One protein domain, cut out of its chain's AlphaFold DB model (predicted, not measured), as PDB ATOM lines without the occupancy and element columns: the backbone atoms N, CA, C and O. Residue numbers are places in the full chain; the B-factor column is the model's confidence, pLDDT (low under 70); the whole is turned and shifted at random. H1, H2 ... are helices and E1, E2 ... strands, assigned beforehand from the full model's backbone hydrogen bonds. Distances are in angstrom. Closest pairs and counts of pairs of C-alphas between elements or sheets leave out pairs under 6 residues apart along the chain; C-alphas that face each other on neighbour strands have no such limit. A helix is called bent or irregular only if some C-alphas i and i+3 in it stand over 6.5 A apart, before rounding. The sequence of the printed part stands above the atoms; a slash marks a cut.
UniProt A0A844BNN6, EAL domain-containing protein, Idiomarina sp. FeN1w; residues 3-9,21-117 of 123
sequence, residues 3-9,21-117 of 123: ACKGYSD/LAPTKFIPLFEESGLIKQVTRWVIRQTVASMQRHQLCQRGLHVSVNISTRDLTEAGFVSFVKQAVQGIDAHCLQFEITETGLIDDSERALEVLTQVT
ATOM      1  N   ALA A   3      -6.735  17.508  13.137       46.12
ATOM      2  CA  ALA A   3      -7.644  16.580  13.790       46.12
ATOM      3  C   ALA A   3      -7.356  16.606  15.299       46.12
ATOM      4  O   ALA A   3      -6.361  16.065  15.771       46.12
ATOM      5  N   CYS A   4      -8.216  17.249  16.091       43.03
ATOM      6  CA  CYS A   4      -8.153  17.122  17.548       43.03
ATOM      7  C   CYS A   4      -8.852  15.818  17.959       43.03
ATOM      8  O   CYS A   4     -10.075  15.731  17.864       43.03
ATOM      9  N   LYS A   5      -8.112  14.811  18.437       42.84
ATOM     10  CA  LYS A   5      -8.710  13.642  19.106       42.84
ATOM     11  C   LYS A   5      -8.853  13.937  20.602       42.84
ATOM     12  O   LYS A   5      -7.871  14.217  21.274       42.84
ATOM     13  N   GLY A   6     -10.074  13.846  21.133       43.50
ATOM     14  CA  GLY A   6     -10.343  13.934  22.578       43.50
ATOM     15  C   GLY A   6     -10.884  15.274  23.086       43.50
ATOM     16  O   GLY A   6     -11.217  15.371  24.261       43.50
ATOM     17  N   TYR A   7     -11.046  16.282  22.224       43.94
ATOM     18  CA  TYR A   7     -11.775  17.505  22.566       43.94
ATOM     19  C   TYR A   7     -13.109  17.521  21.819       43.94
ATOM     20  O   TYR A   7     -13.139  17.685  20.602       43.94
ATOM     21  N   SER A   8     -14.216  17.355  22.546       37.22
ATOM     22  CA  SER A   8     -15.590  17.429  22.020       37.22
ATOM     23  C   SER A   8     -15.986  18.825  21.508       37.22
ATOM     24  O   SER A   8     -17.099  19.008  21.036       37.22
ATOM     25  N   ASP A   9     -15.053  19.780  21.525       36.50
ATOM     26  CA  ASP A   9     -15.162  21.134  20.971       36.50
ATOM     27  C   ASP A   9     -14.281  21.328  19.718       36.50
ATOM     28  O   ASP A   9     -13.822  22.425  19.396       36.50
ATOM     29  N   LEU A  21     -15.957  24.134   1.485       52.62
ATOM     30  CA  LEU A  21     -15.362  23.358   0.407       52.62
ATOM     31  C   LEU A  21     -14.803  22.068   0.986       52.62
ATOM     32  O   LEU A  21     -14.135  22.071   2.020       52.62
ATOM     33  N   ALA A  22     -15.076  20.960   0.303       62.09
ATOM     34  CA  ALA A  22     -14.471  19.684   0.640       62.09
ATOM     35  C   ALA A  22     -12.942  19.771   0.460       62.09
ATOM     36  O   ALA A  22     -12.498  20.345  -0.538       62.09
ATOM     37  N   PRO A  23     -12.141  19.172   1.362       63.38
ATOM     38  CA  PRO A  23     -10.686  19.074   1.230       63.38
ATOM     39  C   PRO A  23     -10.191  18.651  -0.148       63.38
ATOM     40  O   PRO A  23      -9.257  19.236  -0.689       63.38
ATOM     41  N   THR A  24     -10.905  17.717  -0.767       66.38
ATOM     42  CA  THR A  24     -10.632  17.211  -2.113       66.38
ATOM     43  C   THR A  24     -10.673  18.275  -3.210       66.38
ATOM     44  O   THR A  24     -10.096  18.061  -4.267       66.38
ATOM     45  N   LYS A  25     -11.328  19.423  -2.986       67.62
ATOM     46  CA  LYS A  25     -11.458  20.490  -3.990       67.62
ATOM     47  C   LYS A  25     -10.343  21.529  -3.950       67.62
ATOM     48  O   LYS A  25     -10.080  22.145  -4.973       67.62
ATOM     49  N   PHE A  26      -9.730  21.770  -2.793       69.31
ATOM     50  CA  PHE A  26      -8.755  22.859  -2.642       69.31
ATOM     51  C   PHE A  26      -7.351  22.377  -2.273       69.31
ATOM     52  O   PHE A  26      -6.398  23.116  -2.506       69.31
ATOM     53  N   ILE A  27      -7.193  21.167  -1.717       71.38
ATOM     54  CA  ILE A  27      -5.862  20.618  -1.419       71.38
ATOM     55  C   ILE A  27      -5.008  20.520  -2.693       71.38
ATOM     56  O   ILE A  27      -3.910  21.074  -2.660       71.38
ATOM     57  N   PRO A  28      -5.502  19.964  -3.823       72.94
ATOM     58  CA  PRO A  28      -4.710  19.902  -5.054       72.94
ATOM     59  C   PRO A  28      -4.260  21.287  -5.532       72.94
ATOM     60  O   PRO A  28      -3.098  21.486  -5.864       72.94
ATOM     61  N   LEU A  29      -5.140  22.291  -5.448       74.62
ATOM     62  CA  LEU A  29      -4.818  23.671  -5.825       74.62
ATOM     63  C   LEU A  29      -3.715  24.274  -4.940       74.62
ATOM     64  O   LEU A  29      -2.844  24.995  -5.425       74.62
ATOM     65  N   PHE A  30      -3.730  23.995  -3.635       74.69
ATOM     66  CA  PHE A  30      -2.670  24.441  -2.729       74.69
ATOM     67  C   PHE A  30      -1.352  23.695  -2.938       74.69
ATOM     68  O   PHE A  30      -0.289  24.279  -2.720       74.69
ATOM     69  N   GLU A  31      -1.402  22.435  -3.360       73.75
ATOM     70  CA  GLU A  31      -0.214  21.659  -3.707       73.75
ATOM     71  C   GLU A  31       0.417  22.151  -5.012       73.75
ATOM     72  O   GLU A  31       1.623  22.394  -5.036       73.75
ATOM     73  N   GLU A  32      -0.386  22.368  -6.055       76.94
ATOM     74  CA  GLU A  32       0.054  22.893  -7.355       76.94
ATOM     75  C   GLU A  32       0.611  24.317  -7.247       76.94
ATOM     76  O   GLU A  32       1.622  24.646  -7.863       76.94
ATOM     77  N   SER A  33      -0.002  25.164  -6.414       78.88
ATOM     78  CA  SER A  33       0.463  26.540  -6.181       78.88
ATOM     79  C   SER A  33       1.620  26.651  -5.181       78.88
ATOM     80  O   SER A  33       2.143  27.744  -4.961       78.88
ATOM     81  N   GLY A  34       1.999  25.558  -4.510       77.06
ATOM     82  CA  GLY A  34       2.988  25.570  -3.427       77.06
ATOM     83  C   GLY A  34       2.531  26.283  -2.143       77.06
ATOM     84  O   GLY A  34       3.285  26.338  -1.165       77.06
ATOM     85  N   LEU A  35       1.295  26.798  -2.101       79.38
ATOM     86  CA  LEU A  35       0.703  27.459  -0.933       79.38
ATOM     87  C   LEU A  35       0.507  26.506   0.247       79.38
ATOM     88  O   LEU A  35       0.454  26.961   1.394       79.38
ATOM     89  N   ILE A  36       0.454  25.196  -0.012       76.38
ATOM     90  CA  ILE A  36       0.273  24.173   1.020       76.38
ATOM     91  C   ILE A  36       1.312  24.300   2.145       76.38
ATOM     92  O   ILE A  36       0.951  24.199   3.312       76.38
ATOM     93  N   LYS A  37       2.558  24.682   1.830       82.81
ATOM     94  CA  LYS A  37       3.628  24.899   2.822       82.81
ATOM     95  C   LYS A  37       3.290  26.023   3.802       82.81
ATOM     96  O   LYS A  37       3.456  25.900   5.018       82.81
ATOM     97  N   GLN A  38       2.808  27.148   3.272       84.31
ATOM     98  CA  GLN A  38       2.435  28.311   4.078       84.31
ATOM     99  C   GLN A  38       1.208  28.001   4.935       84.31
ATOM    100  O   GLN A  38       1.171  28.363   6.114       84.31
ATOM    101  N   VAL A  39       0.245  27.276   4.362       82.06
ATOM    102  CA  VAL A  39      -0.953  26.799   5.056       82.06
ATOM    103  C   VAL A  39      -0.583  25.864   6.206       82.06
ATOM    104  O   VAL A  39      -1.035  26.093   7.327       82.06
ATOM    105  N   THR A  40       0.282  24.871   5.978       82.75
ATOM    106  CA  THR A  40       0.748  23.943   7.018       82.75
ATOM    107  C   THR A  40       1.425  24.694   8.165       82.75
ATOM    108  O   THR A  40       1.058  24.518   9.329       82.75
ATOM    109  N   ARG A  41       2.356  25.609   7.864       89.19
ATOM    110  CA  ARG A  41       3.037  26.426   8.886       89.19
ATOM    111  C   ARG A  41       2.062  27.316   9.662       89.19
ATOM    112  O   ARG A  41       2.170  27.441  10.882       89.19
ATOM    113  N   TRP A  42       1.098  27.931   8.979       87.06
ATOM    114  CA  TRP A  42       0.058  28.726   9.633       87.06
ATOM    115  C   TRP A  42      -0.788  27.865  10.573       87.06
ATOM    116  O   TRP A  42      -0.982  28.239  11.729       87.06
ATOM    117  N   VAL A  43      -1.211  26.688  10.108       83.12
ATOM    118  CA  VAL A  43      -2.003  25.722  10.875       83.12
ATOM    119  C   VAL A  43      -1.276  25.325  12.158       83.12
ATOM    120  O   VAL A  43      -1.868  25.393  13.232       83.12
ATOM    121  N   ILE A  44       0.011  24.985  12.073       87.25
ATOM    122  CA  ILE A  44       0.818  24.591  13.236       87.25
ATOM    123  C   ILE A  44       0.864  25.715  14.277       87.25
ATOM    124  O   ILE A  44       0.603  25.464  15.453       87.25
ATOM    125  N   ARG A  45       1.113  26.965  13.859       89.69
ATOM    126  CA  ARG A  45       1.127  28.114  14.784       89.69
ATOM    127  C   ARG A  45      -0.212  28.308  15.487       89.69
ATOM    128  O   ARG A  45      -0.237  28.522  16.696       89.69
ATOM    129  N   GLN A  46      -1.321  28.230  14.749       85.25
ATOM    130  CA  GLN A  46      -2.654  28.381  15.340       85.25
ATOM    131  C   GLN A  46      -2.981  27.244  16.306       85.25
ATOM    132  O   GLN A  46      -3.542  27.494  17.373       85.25
ATOM    133  N   THR A  47      -2.592  26.016  15.964       83.81
ATOM    134  CA  THR A  47      -2.741  24.860  16.846       83.81
ATOM    135  C   THR A  47      -1.980  25.064  18.149       83.81
ATOM    136  O   THR A  47      -2.597  24.978  19.207       83.81
ATOM    137  N   VAL A  48      -0.685  25.398  18.103       88.62
ATOM    138  CA  VAL A  48       0.106  25.589  19.330       88.62
ATOM    139  C   VAL A  48      -0.446  26.741  20.172       88.62
ATOM    140  O   VAL A  48      -0.667  26.570  21.370       88.62
ATOM    141  N   ALA A  49      -0.766  27.880  19.552       87.12
ATOM    142  CA  ALA A  49      -1.353  29.016  20.261       87.12
ATOM    143  C   ALA A  49      -2.690  28.651  20.932       87.12
ATOM    144  O   ALA A  49      -2.971  29.085  22.050       87.12
ATOM    145  N   SER A  50      -3.518  27.838  20.271       83.62
ATOM    146  CA  SER A  50      -4.767  27.324  20.841       83.62
ATOM    147  C   SER A  50      -4.511  26.358  22.002       83.62
ATOM    148  O   SER A  50      -5.120  26.491  23.064       83.62
ATOM    149  N   MET A  51      -3.562  25.431  21.842       85.50
ATOM    150  CA  MET A  51      -3.172  24.478  22.883       85.50
ATOM    151  C   MET A  51      -2.693  25.179  24.153       85.50
ATOM    152  O   MET A  51      -3.101  24.785  25.246       85.50
ATOM    153  N   GLN A  52      -1.884  26.231  24.011       89.31
ATOM    154  CA  GLN A  52      -1.425  27.060  25.126       89.31
ATOM    155  C   GLN A  52      -2.583  27.819  25.772       89.31
ATOM    156  O   GLN A  52      -2.795  27.707  26.979       89.31
ATOM    157  N   ARG A  53      -3.381  28.539  24.968       87.75
ATOM    158  CA  ARG A  53      -4.514  29.348  25.451       87.75
ATOM    159  C   ARG A  53      -5.519  28.531  26.256       87.75
ATOM    160  O   ARG A  53      -6.045  29.018  27.250       87.75
ATOM    161  N   HIS A  54      -5.789  27.304  25.823       84.69
ATOM    162  CA  HIS A  54      -6.770  26.420  26.451       84.69
ATOM    163  C   HIS A  54      -6.148  25.360  27.367       84.69
ATOM    164  O   HIS A  54      -6.868  24.474  27.835       84.69
ATOM    165  N   GLN A  55      -4.833  25.443  27.611       87.50
ATOM    166  CA  GLN A  55      -4.071  24.531  28.468       87.50
ATOM    167  C   GLN A  55      -4.347  23.053  28.147       87.50
ATOM    168  O   GLN A  55      -4.479  22.215  29.038       87.50
ATOM    169  N   LEU A  56      -4.462  22.721  26.856       83.94
ATOM    170  CA  LEU A  56      -4.933  21.404  26.411       83.94
ATOM    171  C   LEU A  56      -4.040  20.271  26.944       83.94
ATOM    172  O   LEU A  56      -4.554  19.272  27.440       83.94
ATOM    173  N   CYS A  57      -2.720  20.483  26.965       85.00
ATOM    174  CA  CYS A  57      -1.762  19.550  27.566       85.00
ATOM    175  C   CYS A  57      -2.054  19.228  29.032       85.00
ATOM    176  O   CYS A  57      -2.076  18.066  29.425       85.00
ATOM    177  N   GLN A  58      -2.301  20.257  29.846       88.12
ATOM    178  CA  GLN A  58      -2.533  20.105  31.287       88.12
ATOM    179  C   GLN A  58      -3.836  19.349  31.569       88.12
ATOM    180  O   GLN A  58      -4.003  18.746  32.623       88.12
ATOM    181  N   ARG A  59      -4.747  19.345  30.594       84.88
ATOM    182  CA  ARG A  59      -6.019  18.622  30.622       84.88
ATOM    183  C   ARG A  59      -5.911  17.202  30.051       84.88
ATOM    184  O   ARG A  59      -6.933  16.540  29.909       84.88
ATOM    185  N   GLY A  60      -4.705  16.745  29.705       82.56
ATOM    186  CA  GLY A  60      -4.460  15.420  29.126       82.56
ATOM    187  C   GLY A  60      -4.961  15.268  27.687       82.56
ATOM    188  O   GLY A  60      -5.249  14.156  27.250       82.56
ATOM    189  N   LEU A  61      -5.116  16.377  26.959       81.00
ATOM    190  CA  LEU A  61      -5.643  16.387  25.598       81.00
ATOM    191  C   LEU A  61      -4.519  16.466  24.572       81.00
ATOM    192  O   LEU A  61      -3.568  17.235  24.723       81.00
ATOM    193  N   HIS A  62      -4.691  15.715  23.487       78.75
ATOM    194  CA  HIS A  62      -3.741  15.649  22.388       78.75
ATOM    195  C   HIS A  62      -4.360  16.214  21.106       78.75
ATOM    196  O   HIS A  62      -5.557  16.075  20.849       78.75
ATOM    197  N   VAL A  63      -3.535  16.849  20.281       79.38
ATOM    198  CA  VAL A  63      -3.928  17.382  18.977       79.38
ATOM    199  C   VAL A  63      -3.069  16.738  17.904       79.38
ATOM    200  O   VAL A  63      -1.852  16.689  18.044       79.38
ATOM    201  N   SER A  64      -3.693  16.285  16.820       79.25
ATOM    202  CA  SER A  64      -2.998  15.783  15.639       79.25
ATOM    203  C   SER A  64      -3.087  16.811  14.510       79.25
ATOM    204  O   SER A  64      -4.146  17.372  14.222       79.25
ATOM    205  N   VAL A  65      -1.969  17.083  13.847       79.88
ATOM    206  CA  VAL A  65      -1.898  17.950  12.671       79.88
ATOM    207  C   VAL A  65      -1.423  17.118  11.495       79.88
ATOM    208  O   VAL A  65      -0.323  16.576  11.520       79.88
ATOM    209  N   ASN A  66      -2.246  17.042  10.449       77.31
ATOM    210  CA  ASN A  66      -1.831  16.394   9.212       77.31
ATOM    211  C   ASN A  66      -0.806  17.263   8.480       77.31
ATOM    212  O   ASN A  66      -1.080  18.448   8.239       77.31
ATOM    213  N   ILE A  67       0.304  16.640   8.097       79.69
ATOM    214  CA  ILE A  67       1.393  17.196   7.292       79.69
ATOM    215  C   ILE A  67       1.662  16.270   6.103       79.69
ATOM    216  O   ILE A  67       1.369  15.076   6.150       79.69
ATOM    217  N   SER A  68       2.206  16.820   5.025       76.62
ATOM    218  CA  SER A  68       2.604  16.042   3.850       76.62
ATOM    219  C   SER A  68       4.064  15.591   3.960       76.62
ATOM    220  O   SER A  68       4.861  16.197   4.677       76.62
ATOM    221  N   THR A  69       4.467  14.577   3.194       77.31
ATOM    222  CA  THR A  69       5.893  14.215   3.082       77.31
ATOM    223  C   THR A  69       6.730  15.316   2.439       77.31
ATOM    224  O   THR A  69       7.895  15.489   2.790       77.31
ATOM    225  N   ARG A  70       6.118  16.154   1.595       78.31
ATOM    226  CA  ARG A  70       6.750  17.364   1.048       78.31
ATOM    227  C   ARG A  70       7.082  18.405   2.118       78.31
ATOM    228  O   ARG A  70       8.033  19.158   1.937       78.31
ATOM    229  N   ASP A  71       6.318  18.469   3.211       81.69
ATOM    230  CA  ASP A  71       6.653  19.344   4.340       81.69
ATOM    231  C   ASP A  71       7.912  18.830   5.055       81.69
ATOM    232  O   ASP A  71       8.785  19.615   5.406       81.69
ATOM    233  N   LEU A  72       8.058  17.509   5.208       81.38
ATOM    234  CA  LEU A  72       9.218  16.897   5.873       81.38
ATOM    235  C   LEU A  72      10.519  17.096   5.095       81.38
ATOM    236  O   LEU A  72      11.580  17.254   5.698       81.38
ATOM    237  N   THR A  73      10.446  17.094   3.763       80.88
ATOM    238  CA  THR A  73      11.609  17.319   2.897       80.88
ATOM    239  C   THR A  73      11.920  18.802   2.685       80.88
ATOM    240  O   THR A  73      12.975  19.133   2.138       80.88
ATOM    241  N   GLU A  74      11.057  19.716   3.142       84.81
ATOM    242  CA  GLU A  74      11.276  21.151   3.010       84.81
ATOM    243  C   GLU A  74      12.345  21.661   3.985       84.81
ATOM    244  O   GLU A  74      12.294  21.464   5.204       84.81
ATOM    245  N   ALA A  75      13.324  22.378   3.432       86.81
ATOM    246  CA  ALA A  75      14.380  22.998   4.212       86.81
ATOM    247  C   ALA A  75      13.792  23.928   5.286       86.81
ATOM    248  O   ALA A  75      13.008  24.830   5.002       86.81
ATOM    249  N   GLY A  76      14.193  23.713   6.540       89.75
ATOM    250  CA  GLY A  76      13.767  24.540   7.666       89.75
ATOM    251  C   GLY A  76      12.423  24.160   8.293       89.75
ATOM    252  O   GLY A  76      12.112  24.703   9.354       89.75
ATOM    253  N   PHE A  77      11.664  23.201   7.741       90.38
ATOM    254  CA  PHE A  77      10.411  22.741   8.351       90.38
ATOM    255  C   PHE A  77      10.620  22.232   9.782       90.38
ATOM    256  O   PHE A  77       9.977  22.708  10.716       90.38
ATOM    257  N   VAL A  78      11.594  21.339   9.976       89.75
ATOM    258  CA  VAL A  78      11.946  20.778  11.293       89.75
ATOM    259  C   VAL A  78      12.331  21.867  12.291       89.75
ATOM    260  O   VAL A  78      11.873  21.862  13.433       89.75
ATOM    261  N   SER A  79      13.151  22.828  11.860       92.06
ATOM    262  CA  SER A  79      13.582  23.942  12.714       92.06
ATOM    263  C   SER A  79      12.399  24.820  13.114       92.06
ATOM    264  O   SER A  79      12.262  25.189  14.278       92.06
ATOM    265  N   PHE A  80      11.501  25.092  12.168       93.94
ATOM    266  CA  PHE A  80      10.259  25.801  12.430       93.94
ATOM    267  C   PHE A  80       9.363  25.054  13.418       93.94
ATOM    268  O   PHE A  80       8.859  25.680  14.344       93.94
ATOM    269  N   VAL A  81       9.180  23.738  13.265       91.81
ATOM    270  CA  VAL A  81       8.370  22.939  14.197       91.81
ATOM    271  C   VAL A  81       8.965  23.005  15.600       91.81
ATOM    272  O   VAL A  81       8.242  23.322  16.539       91.81
ATOM    273  N   LYS A  82      10.282  22.801  15.740       90.75
ATOM    274  CA  LYS A  82      10.985  22.886  17.031       90.75
ATOM    275  C   LYS A  82      10.792  24.234  17.719       90.75
ATOM    276  O   LYS A  82      10.622  24.266  18.930       90.75
ATOM    277  N   GLN A  83      10.799  25.330  16.963       92.38
ATOM    278  CA  GLN A  83      10.518  26.667  17.492       92.38
ATOM    279  C   GLN A  83       9.038  26.839  17.841       92.38
ATOM    280  O   GLN A  83       8.710  27.355  18.904       92.38
ATOM    281  N   ALA A  84       8.137  26.389  16.968       90.31
ATOM    282  CA  ALA A  84       6.704  26.574  17.133       90.31
ATOM    283  C   ALA A  84       6.158  25.853  18.367       90.31
ATOM    284  O   ALA A  84       5.247  26.376  18.992       90.31
ATOM    285  N   VAL A  85       6.701  24.684  18.724       89.94
ATOM    286  CA  VAL A  85       6.246  23.894  19.883       89.94
ATOM    287  C   VAL A  85       6.883  24.318  21.209       89.94
ATOM    288  O   VAL A  85       6.600  23.714  22.243       89.94
ATOM    289  N   GLN A  86       7.725  25.357  21.220       87.50
ATOM    290  CA  GLN A  86       8.273  25.881  22.471       87.50
ATOM    291  C   GLN A  86       7.135  26.355  23.385       87.50
ATOM    292  O   GLN A  86       6.291  27.167  23.004       87.50
ATOM    293  N   GLY A  87       7.102  25.825  24.608       83.00
ATOM    294  CA  GLY A  87       6.077  26.157  25.599       83.00
ATOM    295  C   GLY A  87       4.819  25.283  25.551       83.00
ATOM    296  O   GLY A  87       3.842  25.617  26.217       83.00
ATOM    297  N   ILE A  88       4.816  24.184  24.793       86.31
ATOM    298  CA  ILE A  88       3.883  23.067  25.005       86.31
ATOM    299  C   ILE A  88       4.667  21.784  25.278       86.31
ATOM    300  O   ILE A  88       5.810  21.643  24.848       86.31
ATOM    301  N   ASP A  89       4.051  20.840  25.985       86.44
ATOM    302  CA  ASP A  89       4.586  19.483  26.044       86.44
ATOM    303  C   ASP A  89       4.446  18.851  24.649       86.44
ATOM    304  O   ASP A  89       3.345  18.746  24.096       86.44
ATOM    305  N   ALA A  90       5.581  18.460  24.065       80.19
ATOM    306  CA  ALA A  90       5.653  17.880  22.730       80.19
ATOM    307  C   ALA A  90       4.818  16.596  22.609       80.19
ATOM    308  O   ALA A  90       4.336  16.285  21.524       80.19
ATOM    309  N   HIS A  91       4.563  15.878  23.708       83.06
ATOM    310  CA  HIS A  91       3.702  14.695  23.700       83.06
ATOM    311  C   HIS A  91       2.224  15.018  23.428       83.06
ATOM    312  O   HIS A  91       1.453  14.125  23.061       83.06
ATOM    313  N   CYS A  92       1.807  16.276  23.573       83.75
ATOM    314  CA  CYS A  92       0.443  16.707  23.282       83.75
ATOM    315  C   CYS A  92       0.193  17.010  21.805       83.75
ATOM    316  O   CYS A  92      -0.969  17.088  21.412       83.75
ATOM    317  N   LEU A  93       1.236  17.239  21.003       84.75
ATOM    318  CA  LEU A  93       1.103  17.540  19.580       84.75
ATOM    319  C   LEU A  93       1.659  16.381  18.760       84.75
ATOM    320  O   LEU A  93       2.825  16.020  18.867       84.75
ATOM    321  N   GLN A  94       0.813  15.813  17.914       84.12
ATOM    322  CA  GLN A  94       1.168  14.726  17.018       84.12
ATOM    323  C   GLN A  94       1.115  15.214  15.578       84.12
ATOM    324  O   GLN A  94       0.222  15.971  15.197       84.12
ATOM    325  N   PHE A  95       2.054  14.748  14.769       81.56
ATOM    326  CA  PHE A  95       2.016  14.943  13.330       81.56
ATOM    327  C   PHE A  95       1.560  13.650  12.669       81.56
ATOM    328  O   PHE A  95       2.080  12.579  12.973       81.56
ATOM    329  N   GLU A  96       0.563  13.758  11.800       76.31
ATOM    330  CA  GLU A  96       0.032  12.639  11.027       76.31
ATOM    331  C   GLU A  96       0.418  12.839   9.565       76.31
ATOM    332  O   GLU A  96       0.267  13.934   9.023       76.31
ATOM    333  N   ILE A  97       0.941  11.793   8.936       72.50
ATOM    334  CA  ILE A  97       1.247  11.786   7.509       72.50
ATOM    335  C   ILE A  97       0.267  10.818   6.867       72.50
ATOM    336  O   ILE A  97       0.125   9.685   7.324       72.50
ATOM    337  N   THR A  98      -0.408  11.249   5.807       63.84
ATOM    338  CA  THR A  98      -1.267  10.352   5.035       63.84
ATOM    339  C   THR A  98      -0.420   9.402   4.190       63.84
ATOM    340  O   THR A  98       0.535   9.822   3.535       63.84
ATOM    341  N   GLU A  99      -0.813   8.131   4.178       49.06
ATOM    342  CA  GLU A  99      -0.095   6.987   3.597       49.06
ATOM    343  C   GLU A  99       0.315   7.183   2.122       49.06
ATOM    344  O   GLU A  99       1.400   6.770   1.725       49.06
ATOM    345  N   THR A 100      -0.467   7.928   1.332       54.31
ATOM    346  CA  THR A 100      -0.161   8.241  -0.077       54.31
ATOM    347  C   THR A 100       1.135   9.033  -0.275       54.31
ATOM    348  O   THR A 100       1.727   8.954  -1.342       54.31
ATOM    349  N   GLY A 101       1.587   9.795   0.728       50.19
ATOM    350  CA  GLY A 101       2.857  10.526   0.663       50.19
ATOM    351  C   GLY A 101       4.058   9.714   1.146       50.19
ATOM    352  O   GLY A 101       5.186  10.025   0.772       50.19
ATOM    353  N   LEU A 102       3.822   8.696   1.979       49.47
ATOM    354  CA  LEU A 102       4.846   7.857   2.614       49.47
ATOM    355  C   LEU A 102       5.476   6.859   1.636       49.47
ATOM    356  O   LEU A 102       6.614   6.457   1.841       49.47
ATOM    357  N   ILE A 103       4.753   6.480   0.581       52.12
ATOM    358  CA  ILE A 103       5.208   5.488  -0.404       52.12
ATOM    359  C   ILE A 103       6.351   6.030  -1.284       52.12
ATOM    360  O   ILE A 103       7.176   5.241  -1.734       52.12
ATOM    361  N   ASP A 104       6.466   7.352  -1.452       54.44
ATOM    362  CA  ASP A 104       7.515   7.958  -2.289       54.44
ATOM    363  C   ASP A 104       8.861   8.170  -1.564       54.44
ATOM    364  O   ASP A 104       9.891   8.232  -2.229       54.44
ATOM    365  N   ASP A 105       8.889   8.295  -0.226       57.03
ATOM    366  CA  ASP A 105      10.126   8.601   0.531       57.03
ATOM    367  C   ASP A 105      10.031   8.184   2.019       57.03
ATOM    368  O   ASP A 105      10.125   8.988   2.955       57.03
ATOM    369  N   SER A 106       9.740   6.903   2.248       57.59
ATOM    370  CA  SER A 106       9.437   6.335   3.571       57.59
ATOM    371  C   SER A 106      10.597   6.411   4.570       57.59
ATOM    372  O   SER A 106      10.365   6.699   5.747       57.59
ATOM    373  N   GLU A 107      11.841   6.206   4.124       60.59
ATOM    374  CA  GLU A 107      13.031   6.282   4.985       60.59
ATOM    375  C   GLU A 107      13.257   7.705   5.507       60.59
ATOM    376  O   GLU A 107      13.401   7.917   6.714       60.59
ATOM    377  N   ARG A 108      13.183   8.708   4.625       64.31
ATOM    378  CA  ARG A 108      13.377  10.110   5.003       64.31
ATOM    379  C   ARG A 108      12.236  10.634   5.870       64.31
ATOM    380  O   ARG A 108      12.467  11.404   6.802       64.31
ATOM    381  N   ALA A 109      11.002  10.194   5.618       62.34
ATOM    382  CA  ALA A 109       9.864  10.534   6.468       62.34
ATOM    383  C   ALA A 109      10.052  10.026   7.911       62.34
ATOM    384  O   ALA A 109       9.758  10.755   8.863       62.34
ATOM    385  N   LEU A 110      10.585   8.810   8.081       67.38
ATOM    386  CA  LEU A 110      10.857   8.219   9.393       67.38
ATOM    387  C   LEU A 110      11.992   8.947  10.135       67.38
ATOM    388  O   LEU A 110      11.866   9.242  11.329       67.38
ATOM    389  N   GLU A 111      13.073   9.293   9.433       70.94
ATOM    390  CA  GLU A 111      14.167  10.097   9.994       70.94
ATOM    391  C   GLU A 111      13.679  11.459  10.487       70.94
ATOM    392  O   GLU A 111      14.055  11.910  11.569       70.94
ATOM    393  N   VAL A 112      12.808  12.126   9.730       69.38
ATOM    394  CA  VAL A 112      12.280  13.421  10.156       69.38
ATOM    395  C   VAL A 112      11.323  13.250  11.334       69.38
ATOM    396  O   VAL A 112      11.450  13.971  12.321       69.38
ATOM    397  N   LEU A 113      10.410  12.273  11.294       66.06
ATOM    398  CA  LEU A 113       9.475  12.008  12.392       66.06
ATOM    399  C   LEU A 113      10.186  11.774  13.726       66.06
ATOM    400  O   LEU A 113       9.787  12.358  14.734       66.06
ATOM    401  N   THR A 114      11.258  10.982  13.739       68.69
ATOM    402  CA  THR A 114      12.049  10.730  14.956       68.69
ATOM    403  C   THR A 114      12.739  11.985  15.504       68.69
ATOM    404  O   THR A 114      12.995  12.066  16.703       68.69
ATOM    405  N   GLN A 115      12.982  13.008  14.677       68.62
ATOM    406  CA  GLN A 115      13.567  14.283  15.112       68.62
ATOM    407  C   GLN A 115      12.556  15.294  15.674       68.62
ATOM    408  O   GLN A 115      12.965  16.230  16.370       68.62
ATOM    409  N   VAL A 116      11.268  15.159  15.340       62.97
ATOM    410  CA  VAL A 116      10.192  16.069  15.792       62.97
ATOM    411  C   VAL A 116       9.206  15.437  16.766       62.97
ATOM    412  O   VAL A 116       8.456  16.171  17.406       62.97
ATOM    413  N   THR A 117       9.207  14.114  16.923       57.50
ATOM    414  CA  THR A 117       8.326  13.420  17.869       57.50
ATOM    415  C   THR A 117       9.133  12.643  18.901       57.50
ATOM    416  O   THR A 117      10.059  11.908  18.571       57.50
TER     417      THR A 117
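This is residues 3 to 9 and 21 to 117 of the 123 residues of the protein "EAL domain-containing protein" of Idiomarina sp. FeN1w (UniProt A0A844BNN6). A small three-stranded sheet, E1 E2 E3, has the long helix H2 over one face, and H2, H4 and H6 form an arc of helices from that face round to the E3 edge. The opposite face is bare of named helices; H1 makes a corner with the start of H2, and the short H3 and H5 sit near the ends of E2 and E3. The printed part has 104 residues, with six named helices and three strands in the order E1 H1 H2 E2 H3 H4 E3 H5 H6; the sheet is mixed, and the class is mixed, helices and strands. It is compact, with a radius of gyration of the C-alphas of 14.0 A and spans of 37 by 34 by 21 A.

E2 is residues 62 to 67, 16.0 A long; E3 is residues 93 to 97, 13.4 A; E1 is residues 3 to 5, with C-alpha 3 at (-7.644, 16.580, 13.790). H2, residues 36 to 53, is 25.4 A long, from C-alpha 36 at (0.273, 24.173, 1.020). H1 is residues 23 to 32, 14.3 A, and only just irregular: C-alphas 25 and 28 are 6.9 A apart. H3 is residues 69 to 72, H4 77 to 84, H5 99 to 102. H6, residues 106 to 116, is 15.6 A long and ends with C-alpha 116 at (10.192, 16.069, 15.792).

E2 and E3 are parallel at 33 degrees, with N 65 and O 94 2.8 A apart, within hydrogen-bond range. E1 and E2 are antiparallel at 154 degrees, with N 3 and O 64 at 2.8 A. E2, H3, H4 and E3 form a strand-helix-strand unit, two parallel neighbour strands joined through helices, with a right-handed crossover. H2 is on the sheet at a height of 9.9 A, two layers, helix over sheet; it runs along E2, at 3 degrees on the local plane. With residues 44 to 48 alone, H2 touches H4 at a shallow tilt of 22 degrees, the same way; the closest C-alphas are Arg 45 and Ala 84, 6.2 A. H4 touches H6 at a shallow tilt of 21 degrees, the same way, closest at C-alphas Val 78 and Val 116, 6.7 A. H6 only grazes the sheet, with residues 109 to 116. H3 only just touches H5, with 3 pairs of C-alphas within 8 A, the closest Thr 69 and Gly 101, 5.4 A. H1 and H2 are close but not clearly touching, closest at C-alphas Phe 30 and Ile 36, 4.8 A. Every O i to N i+4 pair is within range in H2, H4 and H6, and 4 of 6 in H1; H3 and H5 are too short for one.

The C-alphas farthest apart are those of Glu 32 and Gln 58, 38.8 A. Residues 10 to 20 are not printed, and C-alphas 9 and 21 are 20.7 A apart across the cut. Of the links printed whole, none is long. Mean pLDDT of the printed part is 75.0; residues 3 to 9, 21 to 26, 98 to 110 and 112 to 117 are under 70.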